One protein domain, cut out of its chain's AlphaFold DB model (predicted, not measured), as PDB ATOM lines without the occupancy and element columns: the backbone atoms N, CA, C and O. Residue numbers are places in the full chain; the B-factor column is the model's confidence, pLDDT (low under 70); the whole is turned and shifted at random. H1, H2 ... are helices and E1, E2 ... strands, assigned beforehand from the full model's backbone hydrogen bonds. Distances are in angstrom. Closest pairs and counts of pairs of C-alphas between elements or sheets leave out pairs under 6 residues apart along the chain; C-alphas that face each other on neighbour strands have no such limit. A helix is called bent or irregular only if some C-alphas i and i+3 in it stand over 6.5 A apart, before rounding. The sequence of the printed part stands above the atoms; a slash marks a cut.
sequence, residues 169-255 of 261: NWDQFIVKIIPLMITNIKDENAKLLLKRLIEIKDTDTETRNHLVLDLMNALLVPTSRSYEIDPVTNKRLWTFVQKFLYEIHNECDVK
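AT A GLANCE: This is residues 169 to 255 of the 261 residues of an uncharacterized protein of Acyrthosiphon pisum (UniProt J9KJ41). A two-stranded hairpin, E1 and E2, makes one end of a long model, and a cluster of three helices, H1, H2 and H3, makes the other, with H3 touching both H1 and H2. The last helix, H4, follows the hairpin and sticks out with residues 245 to 255, which stand free. The printed part has 87 residues, with four named helices and two named strands in the order H1, H2, H3, E1, E2, H4; the one sheet, in the order E1 - E2, is antiparallel, and the class is mostly helix. The whole is loose, with a radius of gyration of the C-alphas of 17.1 A, and elongated, spanning 56 by 33 by 20 A.

IN THESE COORDINATES: Strand E1 is residues 224 to 229, 16.4 A from first to last C-alpha, and begins with C-alpha 224 at (181.744, 156.180, 141.843). Strand E2 is residues 236 to 241, 15.5 A long. Before them come H3, residues 205 to 219, 20.5 A; H2, residues 188 to 199, 16.4 A; and H1, residues 170 to 184, 20.2 A, which begins with C-alpha 170 at (196.093, 177.132, 130.411). After E2 comes H4, residues 245 to 254, 15.5 A, which ends with C-alpha 254 at (171.504, 174.466, 133.067). H1 is neither bent nor irregular, but only just: C-alphas 176 and 179 are 6.3 A apart. The same holds for H4, where C-alphas 245 and 248 are 6.2 A apart.

HOW THE PARTS SIT: E1 and E2 form a hairpin, antiparallel, with 150 degrees between their directions. N 228 and O 237 are 2.9 A apart, and N 239 and O 226 are 2.9 A apart, both within hydrogen-bond range. E2 is apart from H1, H2 and H3. H3 and H2 form a helical hairpin: they touch, the closest C-alphas being those of Leu 215 and Ala 190, 6.2 A apart, and run opposite ways at a shallow tilt of 32 degrees, only just short of steep. H3 touches H1, the closest C-alphas being those of Leu 219 and Met 181, 6.2 A apart; they run the same way at a steep tilt of 41 degrees. H1 and H2 are close but not clearly touching, with the C-alphas of Ile 182 and Leu 194 closest at 7.4 A. H4 is apart from H1, H2, H3 and E1. In H2 every O i to N i+4 pair is within hydrogen-bond range; in H1 9 of 11 are, in H3 9 of 11 and in H4 4 of 6.

THE WHOLE: The two C-alphas farthest apart, those of Asp 202 and Val 232, are 55.8 A apart. The printed part has no cut, and no link is long; the link from E1 to E2, six residues, is short. The mean pLDDT of the printed part is 75.7, and residues 201 to 203, 222 to 227 and 237 to 255 are under 70; the mean of H4 is 37.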
ATOM      1  N   ASN A 169     194.973 177.609 126.424       91.81
ATOM      2  CA  ASN A 169     194.212 178.465 127.334       91.81
ATOM      3  C   ASN A 169     194.533 178.165 128.805       91.81
ATOM      4  O   ASN A 169     193.696 178.412 129.676       91.81
ATOM      5  N   TRP A 170     195.723 177.626 129.086       93.31
ATOM      6  CA  TRP A 170     196.093 177.132 130.411       93.31
ATOM      7  C   TRP A 170     196.006 178.220 131.487       93.31
ATOM      8  O   TRP A 170     195.391 178.011 132.531       93.31
ATOM      9  N   ASP A 171     196.498 179.425 131.199       91.38
ATOM     10  CA  ASP A 171     196.420 180.549 132.139       91.38
ATOM     11  C   ASP A 171     194.970 180.941 132.460       91.38
ATOM     12  O   ASP A 171     194.612 181.174 133.616       91.38
ATOM     13  N   GLN A 172     194.093 180.950 131.449       92.62
ATOM     14  CA  GLN A 172     192.668 181.228 131.650       92.62
ATOM     15  C   GLN A 172     191.974 180.107 132.430       92.62
ATOM     16  O   GLN A 172     191.042 180.366 133.195       92.62
ATOM     17  N   PHE A 173     192.403 178.860 132.222       93.00
ATOM     18  CA  PHE A 173     191.922 177.706 132.967       93.00
ATOM     19  C   PHE A 173     192.313 177.805 134.448       93.00
ATOM     20  O   PHE A 173     191.435 177.663 135.299       93.00
ATOM     21  N   ILE A 174     193.571 178.140 134.762       91.94
ATOM     22  CA  ILE A 174     194.056 178.303 136.142       91.94
ATOM     23  C   ILE A 174     193.206 179.319 136.912       91.94
ATOM     24  O   ILE A 174     192.741 179.035 138.018       91.94
ATOM     25  N   VAL A 175     192.943 180.484 136.312       90.69
ATOM     26  CA  VAL A 175     192.131 181.543 136.939       90.69
ATOM     27  C   VAL A 175     190.732 181.039 137.314       90.69
ATOM     28  O   VAL A 175     190.169 181.461 138.322       90.69
ATOM     29  N   LYS A 176     190.172 180.113 136.530       92.62
ATOM     30  CA  LYS A 176     188.835 179.548 136.755       92.62
ATOM     31  C   LYS A 176     188.833 178.351 137.706       92.62
ATOM     32  O   LYS A 176     187.855 178.174 138.431       92.62
ATOM     33  N   ILE A 177     189.884 177.530 137.711       93.31
ATOM     34  CA  ILE A 177     189.928 176.296 138.509       93.31
ATOM     35  C   ILE A 177     190.299 176.558 139.973       93.31
ATOM     36  O   ILE A 177     189.769 175.884 140.851       93.31
ATOM     37  N   ILE A 178     191.135 177.562 140.262       92.00
ATOM     38  CA  ILE A 178     191.560 177.881 141.637       92.00
ATOM     39  C   ILE A 178     190.364 178.177 142.563       92.00
ATOM     40  O   ILE A 178     190.300 177.582 143.640       92.00
ATOM     41  N   PRO A 179     189.374 179.013 142.183       92.00
ATOM     42  CA  PRO A 179     188.179 179.213 143.002       92.00
ATOM     43  C   PRO A 179     187.438 177.908 143.324       92.00
ATOM     44  O   PRO A 179     186.983 177.725 144.450       92.00
ATOM     45  N   LEU A 180     187.367 176.977 142.366       91.81
ATOM     46  CA  LEU A 180     186.741 175.666 142.569       91.81
ATOM     47  C   LEU A 180     187.563 174.780 143.515       91.81
ATOM     48  O   LEU A 180     186.992 174.052 144.325       91.81
ATOM     49  N   MET A 181     188.895 174.855 143.452       92.88
ATOM     50  CA  MET A 181     189.785 174.166 144.391       92.88
ATOM     51  C   MET A 181     189.560 174.654 145.827       92.88
ATOM     52  O   MET A 181     189.436 173.834 146.733       92.88
ATOM     53  N   ILE A 182     189.416 175.968 146.027       91.19
ATOM     54  CA  ILE A 182     189.146 176.575 147.342       91.19
ATOM     55  C   ILE A 182     187.839 176.073 147.950       91.19
ATOM     56  O   ILE A 182     187.794 175.792 149.147       91.19
ATOM     57  N   THR A 183     186.781 175.936 147.153       90.44
ATOM     58  CA  THR A 183     185.477 175.521 147.680       90.44
ATOM     59  C   THR A 183     185.360 174.012 147.879       90.44
ATOM     60  O   THR A 183     184.662 173.574 148.795       90.44
ATOM     61  N   ASN A 184     186.006 173.209 147.029       88.75
ATOM     62  CA  ASN A 184     185.696 171.781 146.916       88.75
ATOM     63  C   ASN A 184     186.757 170.853 147.518       88.75
ATOM     64  O   ASN A 184     186.423 169.717 147.862       88.75
ATOM     65  N   ILE A 185     188.008 171.302 147.679       91.06
ATOM     66  CA  ILE A 185     189.065 170.474 148.269       91.06
ATOM     67  C   ILE A 185     188.834 170.329 149.775       91.06
ATOM     68  O   ILE A 185     188.854 171.291 150.543       91.06
ATOM     69  N   LYS A 186     188.627 169.082 150.207       87.31
ATOM     70  CA  LYS A 186     188.388 168.729 151.617       87.31
ATOM     71  C   LYS A 186     189.595 168.092 152.293       87.31
ATOM     72  O   LYS A 186     189.680 168.164 153.515       87.31
ATOM     73  N   ASP A 187     190.489 167.494 151.510       87.94
ATOM     74  CA  ASP A 187     191.691 166.822 151.999       87.94
ATOM     75  C   ASP A 187     192.657 167.814 152.663       87.94
ATOM     76  O   ASP A 187     192.953 168.870 152.107       87.94
ATOM     77  N   GLU A 188     193.132 167.489 153.867       88.56
ATOM     78  CA  GLU A 188     193.973 168.394 154.664       88.56
ATOM     79  C   GLU A 188     195.353 168.614 154.030       88.56
ATOM     80  O   GLU A 188     195.850 169.741 154.029       88.56
ATOM     81  N   ASN A 189     195.946 167.583 153.417       89.81
ATOM     82  CA  ASN A 189     197.235 167.725 152.735       89.81
ATOM     83  C   ASN A 189     197.095 168.633 151.505       89.81
ATOM     84  O   ASN A 189     197.890 169.553 151.306       89.81
ATOM     85  N   ALA A 190     196.037 168.442 150.719       91.62
ATOM     86  CA  ALA A 190     195.725 169.296 149.583       91.62
ATOM     87  C   ALA A 190     195.393 170.737 150.010       91.62
ATOM     88  O   ALA A 190     195.775 171.680 149.320       91.62
ATOM     89  N   LYS A 191     194.767 170.959 151.174       92.19
ATOM     90  CA  LYS A 191     194.577 172.316 151.718       92.19
ATOM     91  C   LYS A 191     195.899 173.007 152.048       92.19
ATOM     92  O   LYS A 191     195.991 174.218 151.860       92.19
ATOM     93  N   LEU A 192     196.914 172.282 152.527       91.56
ATOM     94  CA  LEU A 192     198.250 172.853 152.751       91.56
ATOM     95  C   LEU A 192     198.886 173.305 151.431       91.56
ATOM     96  O   LEU A 192     199.404 174.419 151.350       91.56
ATOM     97  N   LEU A 193     198.787 172.481 150.384       91.44
ATOM     98  CA  LEU A 193     199.252 172.836 149.039       91.44
ATOM     99  C   LEU A 193     198.485 174.036 148.467       91.44
ATOM    100  O   LEU A 193     199.085 174.927 147.869       91.44
ATOM    101  N   LEU A 194     197.176 174.109 148.705       92.56
ATOM    102  CA  LEU A 194     196.349 175.224 148.259       92.56
ATOM    103  C   LEU A 194     196.694 176.535 148.978       92.56
ATOM    104  O   LEU A 194     196.765 177.579 148.337       92.56
ATOM    105  N   LYS A 195     196.957 176.493 150.291       91.00
ATOM    106  CA  LYS A 195     197.466 177.661 151.029       91.00
ATOM    107  C   LYS A 195     198.782 178.143 150.435       91.00
ATOM    108  O   LYS A 195     198.909 179.321 150.128       91.00
ATOM    109  N   ARG A 196     199.711 177.218 150.171       89.62
ATOM    110  CA  ARG A 196     200.990 177.524 149.520       89.62
ATOM    111  C   ARG A 196     200.798 178.206 148.161       89.62
ATOM    112  O   ARG A 196     201.475 179.190 147.887       89.62
ATOM    113  N   LEU A 197     199.862 177.712 147.347       89.50
ATOM    114  CA  LEU A 197     199.529 178.286 146.041       89.50
ATOM    115  C   LEU A 197     199.002 179.731 146.142       89.50
ATOM    116  O   LEU A 197     199.266 180.535 145.255       89.50
ATOM    117  N   ILE A 198     198.255 180.058 147.201       87.50
ATOM    118  CA  ILE A 198     197.633 181.380 147.396       87.50
ATOM    119  C   ILE A 198     198.591 182.372 148.072       87.50
ATOM    120  O   ILE A 198     198.593 183.557 147.741       87.50
ATOM    121  N   GLU A 199     199.377 181.913 149.044       83.88
ATOM    122  CA  GLU A 199     200.181 182.772 149.922       83.88
ATOM    123  C   GLU A 199     201.517 183.195 149.290       83.88
ATOM    124  O   GLU A 199     202.001 184.299 149.557       83.88
ATOM    125  N   ILE A 200     202.115 182.362 148.433       74.31
ATOM    126  CA  ILE A 200     203.413 182.666 147.821       74.31
ATOM    127  C   ILE A 200     203.209 183.532 146.569       74.31
ATOM    128  O   ILE A 200     202.994 183.029 145.465       74.31
ATOM    129  N   LYS A 201     203.317 184.855 146.756       65.06
ATOM    130  CA  LYS A 201     203.176 185.870 145.693       65.06
ATOM    131  C   LYS A 201     204.182 185.726 144.545       65.06
ATOM    132  O   LYS A 201     203.817 186.017 143.412       65.06
ATOM    133  N   ASP A 202     205.386 185.230 144.830       67.69
ATOM    134  CA  ASP A 202     206.483 185.087 143.859       67.69
ATOM    135  C   ASP A 202     206.781 183.615 143.537       67.69
ATOM    136  O   ASP A 202     207.932 183.185 143.481       67.69
ATOM    137  N   THR A 203     205.734 182.802 143.370       69.88
ATOM    138  CA  THR A 203     205.919 181.429 142.883       69.88
ATOM    139  C   THR A 203     206.247 181.477 141.396       69.88
ATOM    140  O   THR A 203     205.527 182.114 140.623       69.88
ATOM    141  N   ASP A 204     207.310 180.792 140.979       85.75
ATOM    142  CA  ASP A 204     207.610 180.647 139.561       85.75
ATOM    143  C   ASP A 204     206.454 179.939 138.827       85.75
ATOM    144  O   ASP A 204     205.648 179.206 139.412       85.75
ATOM    145  N   THR A 205     206.346 180.192 137.524       87.25
ATOM    146  CA  THR A 205     205.210 179.696 136.730       87.25
ATOM    147  C   THR A 205     205.148 178.166 136.714       87.25
ATOM    148  O   THR A 205     204.050 177.610 136.731       87.25
ATOM    149  N   GLU A 206     206.295 177.489 136.751       88.94
ATOM    150  CA  GLU A 206     206.372 176.029 136.701       88.94
ATOM    151  C   GLU A 206     205.887 175.406 138.011       88.94
ATOM    152  O   GLU A 206     205.003 174.549 138.006       88.94
ATOM    153  N   THR A 207     206.359 175.914 139.151       89.69
ATOM    154  CA  THR A 207     205.881 175.492 140.472       89.69
ATOM    155  C   THR A 207     204.386 175.749 140.621       89.69
ATOM    156  O   THR A 207     203.667 174.900 141.148       89.69
ATOM    157  N   ARG A 208     203.877 176.882 140.120       89.75
ATOM    158  CA  ARG A 208     202.435 177.165 140.128       89.75
ATOM    159  C   ARG A 208     201.657 176.128 139.316       89.75
ATOM    160  O   ARG A 208     200.656 175.610 139.804       89.75
ATOM    161  N   ASN A 209     202.109 175.825 138.102       91.50
ATOM    162  CA  ASN A 209     201.465 174.844 137.227       91.50
ATOM    163  C   ASN A 209     201.475 173.446 137.851       91.50
ATOM    164  O   ASN A 209     200.443 172.776 137.870       91.50
ATOM    165  N   HIS A 210     202.609 173.043 138.421       91.75
ATOM    166  CA  HIS A 210     202.753 171.770 139.113       91.75
ATOM    167  C   HIS A 210     201.809 171.663 140.318       91.75
ATOM    168  O   HIS A 210     201.070 170.689 140.423       91.75
ATOM    169  N   LEU A 211     201.742 172.695 141.170       91.81
ATOM    170  CA  LEU A 211     200.818 172.726 142.308       91.81
ATOM    171  C   LEU A 211     199.355 172.629 141.867       91.81
ATOM    172  O   LEU A 211     198.574 171.916 142.493       91.81
ATOM    173  N   VAL A 212     198.970 173.328 140.795       92.56
ATOM    174  CA  VAL A 212     197.614 173.226 140.237       92.56
ATOM    175  C   VAL A 212     197.335 171.794 139.782       92.56
ATOM    176  O   VAL A 212     196.296 171.249 140.148       92.56
ATOM    177  N   LEU A 213     198.245 171.169 139.033       92.44
ATOM    178  CA  LEU A 213     198.092 169.784 138.575       92.44
ATOM    179  C   LEU A 213     197.969 168.802 139.749       92.44
ATOM    180  O   LEU A 213     197.086 167.947 139.739       92.44
ATOM    181  N   ASP A 214     198.771 168.971 140.797       91.19
ATOM    182  CA  ASP A 214     198.693 168.136 141.997       91.19
ATOM    183  C   ASP A 214     197.347 168.300 142.716       91.19
ATOM    184  O   ASP A 214     196.709 167.318 143.109       91.19
ATOM    185  N   LEU A 215     196.865 169.540 142.833       92.69
ATOM    186  CA  LEU A 215     195.572 169.860 143.437       92.69
ATOM    187  C   LEU A 215     194.388 169.337 142.614       92.69
ATOM    188  O   LEU A 215     193.322 169.087 143.182       92.69
ATOM    189  N   MET A 216     194.552 169.116 141.303       90.38
ATOM    190  CA  MET A 216     193.506 168.493 140.489       90.38
ATOM    191  C   MET A 216     193.172 167.087 140.986       90.38
ATOM    192  O   MET A 216     192.001 166.729 140.980       90.38
ATOM    193  N   ASN A 217     194.133 166.321 141.507       86.06
ATOM    194  CA  ASN A 217     193.855 164.987 142.053       86.06
ATOM    195  C   ASN A 217     192.916 165.040 143.269       86.06
ATOM    196  O   ASN A 217     192.054 164.178 143.437       86.06
ATOM    197  N   ALA A 218     193.047 166.079 144.098       87.81
ATOM    198  CA  ALA A 218     192.177 166.299 145.251       87.81
ATOM    199  C   ALA A 218     190.812 166.893 144.866       87.81
ATOM    200  O   ALA A 218     189.832 166.717 145.591       87.81
ATOM    201  N   LEU A 219     190.744 167.598 143.734       88.62
ATOM    202  CA  LEU A 219     189.503 168.135 143.183       88.62
ATOM    203  C   LEU A 219     188.688 167.053 142.451       88.62
ATOM    204  O   LEU A 219     187.466 167.005 142.573       88.62
ATOM    205  N   LEU A 220     189.362 166.174 141.710       85.12
ATOM    206  CA  LEU A 220     188.786 165.135 140.855       85.12
ATOM    207  C   LEU A 220     188.642 163.800 141.600       85.12
ATOM    208  O   LEU A 220     189.093 162.753 141.134       85.12
ATOM    209  N   VAL A 221     188.004 163.828 142.771       76.00
ATOM    210  CA  VAL A 221     187.810 162.619 143.585       76.00
ATOM    211  C   VAL A 221     186.953 161.601 142.817       76.00
ATOM    212  O   VAL A 221     185.916 161.980 142.268       76.00
ATOM    213  N   PRO A 222     187.308 160.301 142.801       66.75
ATOM    214  CA  PRO A 222     186.480 159.274 142.178       66.75
ATOM    215  C   PRO A 222     185.064 159.246 142.776       66.75
ATOM    216  O   PRO A 222     184.851 158.811 143.910       66.75
ATOM    217  N   THR A 223     184.078 159.720 142.013       58.91
ATOM    218  CA  THR A 223     182.689 159.853 142.483       58.91
ATOM    219  C   THR A 223     181.965 158.510 142.576       58.91
ATOM    220  O   THR A 223     181.033 158.364 143.368       58.91
ATOM    221  N   SER A 224     182.379 157.500 141.800       57.22
ATOM    222  CA  SER A 224     181.744 156.180 141.843       57.22
ATOM    223  C   SER A 224     182.511 155.198 142.720       57.22
ATOM    224  O   SER A 224     183.695 154.934 142.520       57.22
ATOM    225  N   ARG A 225     181.787 154.660 143.705       57.81
ATOM    226  CA  ARG A 225     182.220 153.561 144.565       57.81
ATOM    227  C   ARG A 225     181.502 152.307 144.093       57.81
ATOM    228  O   ARG A 225     180.293 152.189 144.298       57.81
ATOM    229  N   SER A 226     182.224 151.392 143.470       64.44
ATOM    230  CA  SER A 226     181.775 150.012 143.310       64.44
ATOM    231  C   SER A 226     182.491 149.143 144.332       64.44
ATOM    232  O   SER A 226     183.557 149.492 144.837       64.44
ATOM    233  N   TYR A 227     181.877 148.027 144.692       69.00
ATOM    234  CA  TYR A 227     182.564 146.994 145.441       69.00
ATOM    235  C   TYR A 227     182.305 145.661 144.764       69.00
ATOM    236  O   TYR A 227     181.197 145.403 144.294       69.00
ATOM    237  N   GLU A 228     183.329 144.832 144.732       75.31
ATOM    238  CA  GLU A 228     183.206 143.418 144.429       75.31
ATOM    239  C   GLU A 228     183.268 142.648 145.747       75.31
ATOM    240  O   GLU A 228     183.921 143.076 146.702       75.31
ATOM    241  N   ILE A 229     182.532 141.547 145.842       76.75
ATOM    242  CA  ILE A 229     182.657 140.634 146.975       76.75
ATOM    243  C   ILE A 229     183.614 139.541 146.527       76.75
ATOM    244  O   ILE A 229     183.315 138.826 145.576       76.75
ATOM    245  N   ASP A 230     184.749 139.423 147.211       73.56
ATOM    246  CA  ASP A 230     185.685 138.331 146.979       73.56
ATOM    247  C   ASP A 230     184.953 136.991 147.194       73.56
ATOM    248  O   ASP A 230     184.448 136.753 148.300       73.56
ATOM    249  N   PRO A 231     184.877 136.114 146.178       78.56
ATOM    250  CA  PRO A 231     184.130 134.862 146.267       78.56
ATOM    251  C   PRO A 231     184.709 133.885 147.298       78.56
ATOM    252  O   PRO A 231     183.992 133.003 147.765       78.56
ATOM    253  N   VAL A 232     185.985 134.032 147.671       77.94
ATOM    254  CA  VAL A 232     186.678 133.153 148.623       77.94
ATOM    255  C   VAL A 232     186.621 133.722 150.035       77.94
ATOM    256  O   VAL A 232     186.325 133.003 150.987       77.94
ATOM    257  N   THR A 233     186.909 135.016 150.192       83.00
ATOM    258  CA  THR A 233     187.019 135.632 151.526       83.00
ATOM    259  C   THR A 233     185.747 136.338 151.992       83.00
ATOM    260  O   THR A 233     185.669 136.742 153.154       83.00
ATOM    261  N   ASN A 234     184.750 136.491 151.112       79.56
ATOM    262  CA  ASN A 234     183.500 137.228 151.334       79.56
ATOM    263  C   ASN A 234     183.724 138.684 151.799       79.56
ATOM    264  O   ASN A 234     182.872 139.309 152.437       79.56
ATOM    265  N   LYS A 235     184.910 139.235 151.511       79.00
ATOM    266  CA  LYS A 235     185.283 140.613 151.831       79.00
ATOM    267  C   LYS A 235     184.900 141.535 150.685       79.00
ATOM    268  O   LYS A 235     184.989 141.173 149.517       79.00
ATOM    269  N   ARG A 236     184.510 142.763 151.030       76.88
ATOM    270  CA  ARG A 236     184.248 143.819 150.047       76.88
ATOM    271  C   ARG A 236     185.567 144.427 149.579       76.88
ATOM    272  O   ARG A 236     186.268 145.051 150.374       76.88
ATOM    273  N   LEU A 237     185.861 144.280 148.298       65.50
ATOM    274  CA  LEU A 237     186.943 144.954 147.596       65.50
ATOM    275  C   LEU A 237     186.372 146.202 146.930       65.50
ATOM    276  O   LEU A 237     185.576 146.106 146.002       65.50
ATOM    277  N   TRP A 238     186.738 147.379 147.433       61.75
ATOM    278  CA  TRP A 238     186.279 148.644 146.865       61.75
ATOM    279  C   TRP A 238     187.087 148.995 145.620       61.75
ATOM    280  O   TRP A 238     188.310 149.093 145.675       61.75
ATOM    281  N   THR A 239     186.389 149.235 144.517       55.88
ATOM    282  CA  THR A 239     186.950 149.781 143.285       55.88
ATOM    283  C   THR A 239     186.441 151.205 143.099       55.88
ATOM    284  O   THR A 239     185.244 151.494 143.200       55.88
ATOM    285  N   PHE A 240     187.375 152.125 142.877       52.00
ATOM    286  CA  PHE A 240     187.088 153.537 142.663       52.00
ATOM    287  C   PHE A 240     187.212 153.829 141.169       52.00
ATOM    288  O   PHE A 240     188.293 153.685 140.605       52.00
ATOM    289  N   VAL A 241     186.109 154.222 140.525       49.75
ATOM    290  CA  VAL A 241     186.100 154.597 139.102       49.75
ATOM    291  C   VAL A 241     185.803 156.091 138.976       49.75
ATOM    292  O   VAL A 241     184.903 156.630 139.635       49.75
ATOM    293  N   GLN A 242     186.568 156.779 138.130       44.94
ATOM    294  CA  GLN A 242     186.413 158.207 137.871       44.94
ATOM    295  C   GLN A 242     185.325 158.430 136.814       44.94
ATOM    296  O   GLN A 242     185.535 158.234 135.621       44.94
ATOM    297  N   LYS A 243     184.132 158.843 137.251       44.81
ATOM    298  CA  LYS A 243     182.991 159.144 136.374       44.81
ATOM    299  C   LYS A 243     182.806 160.660 136.258       44.81
ATOM    300  O   LYS A 243     181.843 161.204 136.777       44.81
ATOM    301  N   PHE A 244     183.757 161.348 135.623       39.81
ATOM    302  CA  PHE A 244     183.792 162.822 135.612       39.81
ATOM    303  C   PHE A 244     183.064 163.470 134.413       39.81
ATOM    304  O   PHE A 244     182.709 164.642 134.459       39.81
ATOM    305  N   LEU A 245     182.760 162.719 133.348       37.62
ATOM    306  CA  LEU A 245     182.211 163.306 132.112       37.62
ATOM    307  C   LEU A 245     180.699 163.594 132.131       37.62
ATOM    308  O   LEU A 245     180.219 164.339 131.279       37.62
ATOM    309  N   TYR A 246     179.934 163.053 133.085       38.56
ATOM    310  CA  TYR A 246     178.472 163.220 133.081       38.56
ATOM    311  C   TYR A 246     177.992 164.494 133.801       38.56
ATOM    312  O   TYR A 246     176.912 164.999 133.505       38.56
ATOM    313  N   GLU A 247     178.773 165.037 134.738       32.09
ATOM    314  CA  GLU A 247     178.336 166.180 135.558       32.09
ATOM    315  C   GLU A 247     178.669 167.537 134.916       32.09
ATOM    316  O   GLU A 247     177.822 168.430 134.931       32.09
ATOM    317  N   ILE A 248     179.812 167.674 134.230       40.59
ATOM    318  CA  ILE A 248     180.189 168.941 133.570       40.59
ATOM    319  C   ILE A 248     179.237 169.308 132.424       40.59
ATOM    320  O   ILE A 248     178.896 170.482 132.261       40.59
ATOM    321  N   HIS A 249     178.776 168.323 131.647       38.28
ATOM    322  CA  HIS A 249     177.874 168.588 130.524       38.28
ATOM    323  C   HIS A 249     176.502 169.091 131.003       38.28
ATOM    324  O   HIS A 249     175.948 170.021 130.426       38.28
ATOM    325  N   ASN A 250     175.998 168.548 132.116       39.34
ATOM    326  CA  ASN A 250     174.694 168.929 132.659       39.34
ATOM    327  C   ASN A 250     174.719 170.276 133.404       39.34
ATOM    328  O   ASN A 250     173.731 171.003 133.362       39.34
ATOM    329  N   GLU A 251     175.827 170.665 134.047       34.97
ATOM    330  CA  GLU A 251     175.932 172.003 134.658       34.97
ATOM    331  C   GLU A 251     176.126 173.131 133.633       34.97
ATOM    332  O   GLU A 251     175.674 174.255 133.873       34.97
ATOM    333  N   CYS A 252     176.755 172.854 132.485       35.41
ATOM    334  CA  CYS A 252     176.909 173.849 131.419       35.41
ATOM    335  C   CYS A 252     175.593 174.146 130.684       35.41
ATOM    336  O   CYS A 252     175.378 175.290 130.280       35.41
ATOM    337  N   ASP A 253     174.700 173.161 130.554       34.78
ATOM    338  CA  ASP A 253     173.404 173.343 129.885       34.78
ATOM    339  C   ASP A 253     172.351 174.002 130.793       34.78
ATOM    340  O   ASP A 253     171.503 174.753 130.312       34.78
ATOM    341  N   VAL A 254     172.439 173.827 132.117       36.75
ATOM    342  CA  VAL A 254     171.504 174.466 133.067       36.75
ATOM    343  C   VAL A 254     171.785 175.966 133.243       36.75
ATOM    344  O   VAL A 254     170.861 176.732 133.489       36.75
ATOM    345  N   LYS A 255     173.030 176.428 133.053       37.97
ATOM    346  CA  LYS A 255     173.395 177.855 133.208       37.97
ATOM    347  C   LYS A 255     173.206 178.709 131.946       37.97
ATOM    348  O   LYS A 255     173.512 179.898 131.977       37.97
TER     349      LYS A 255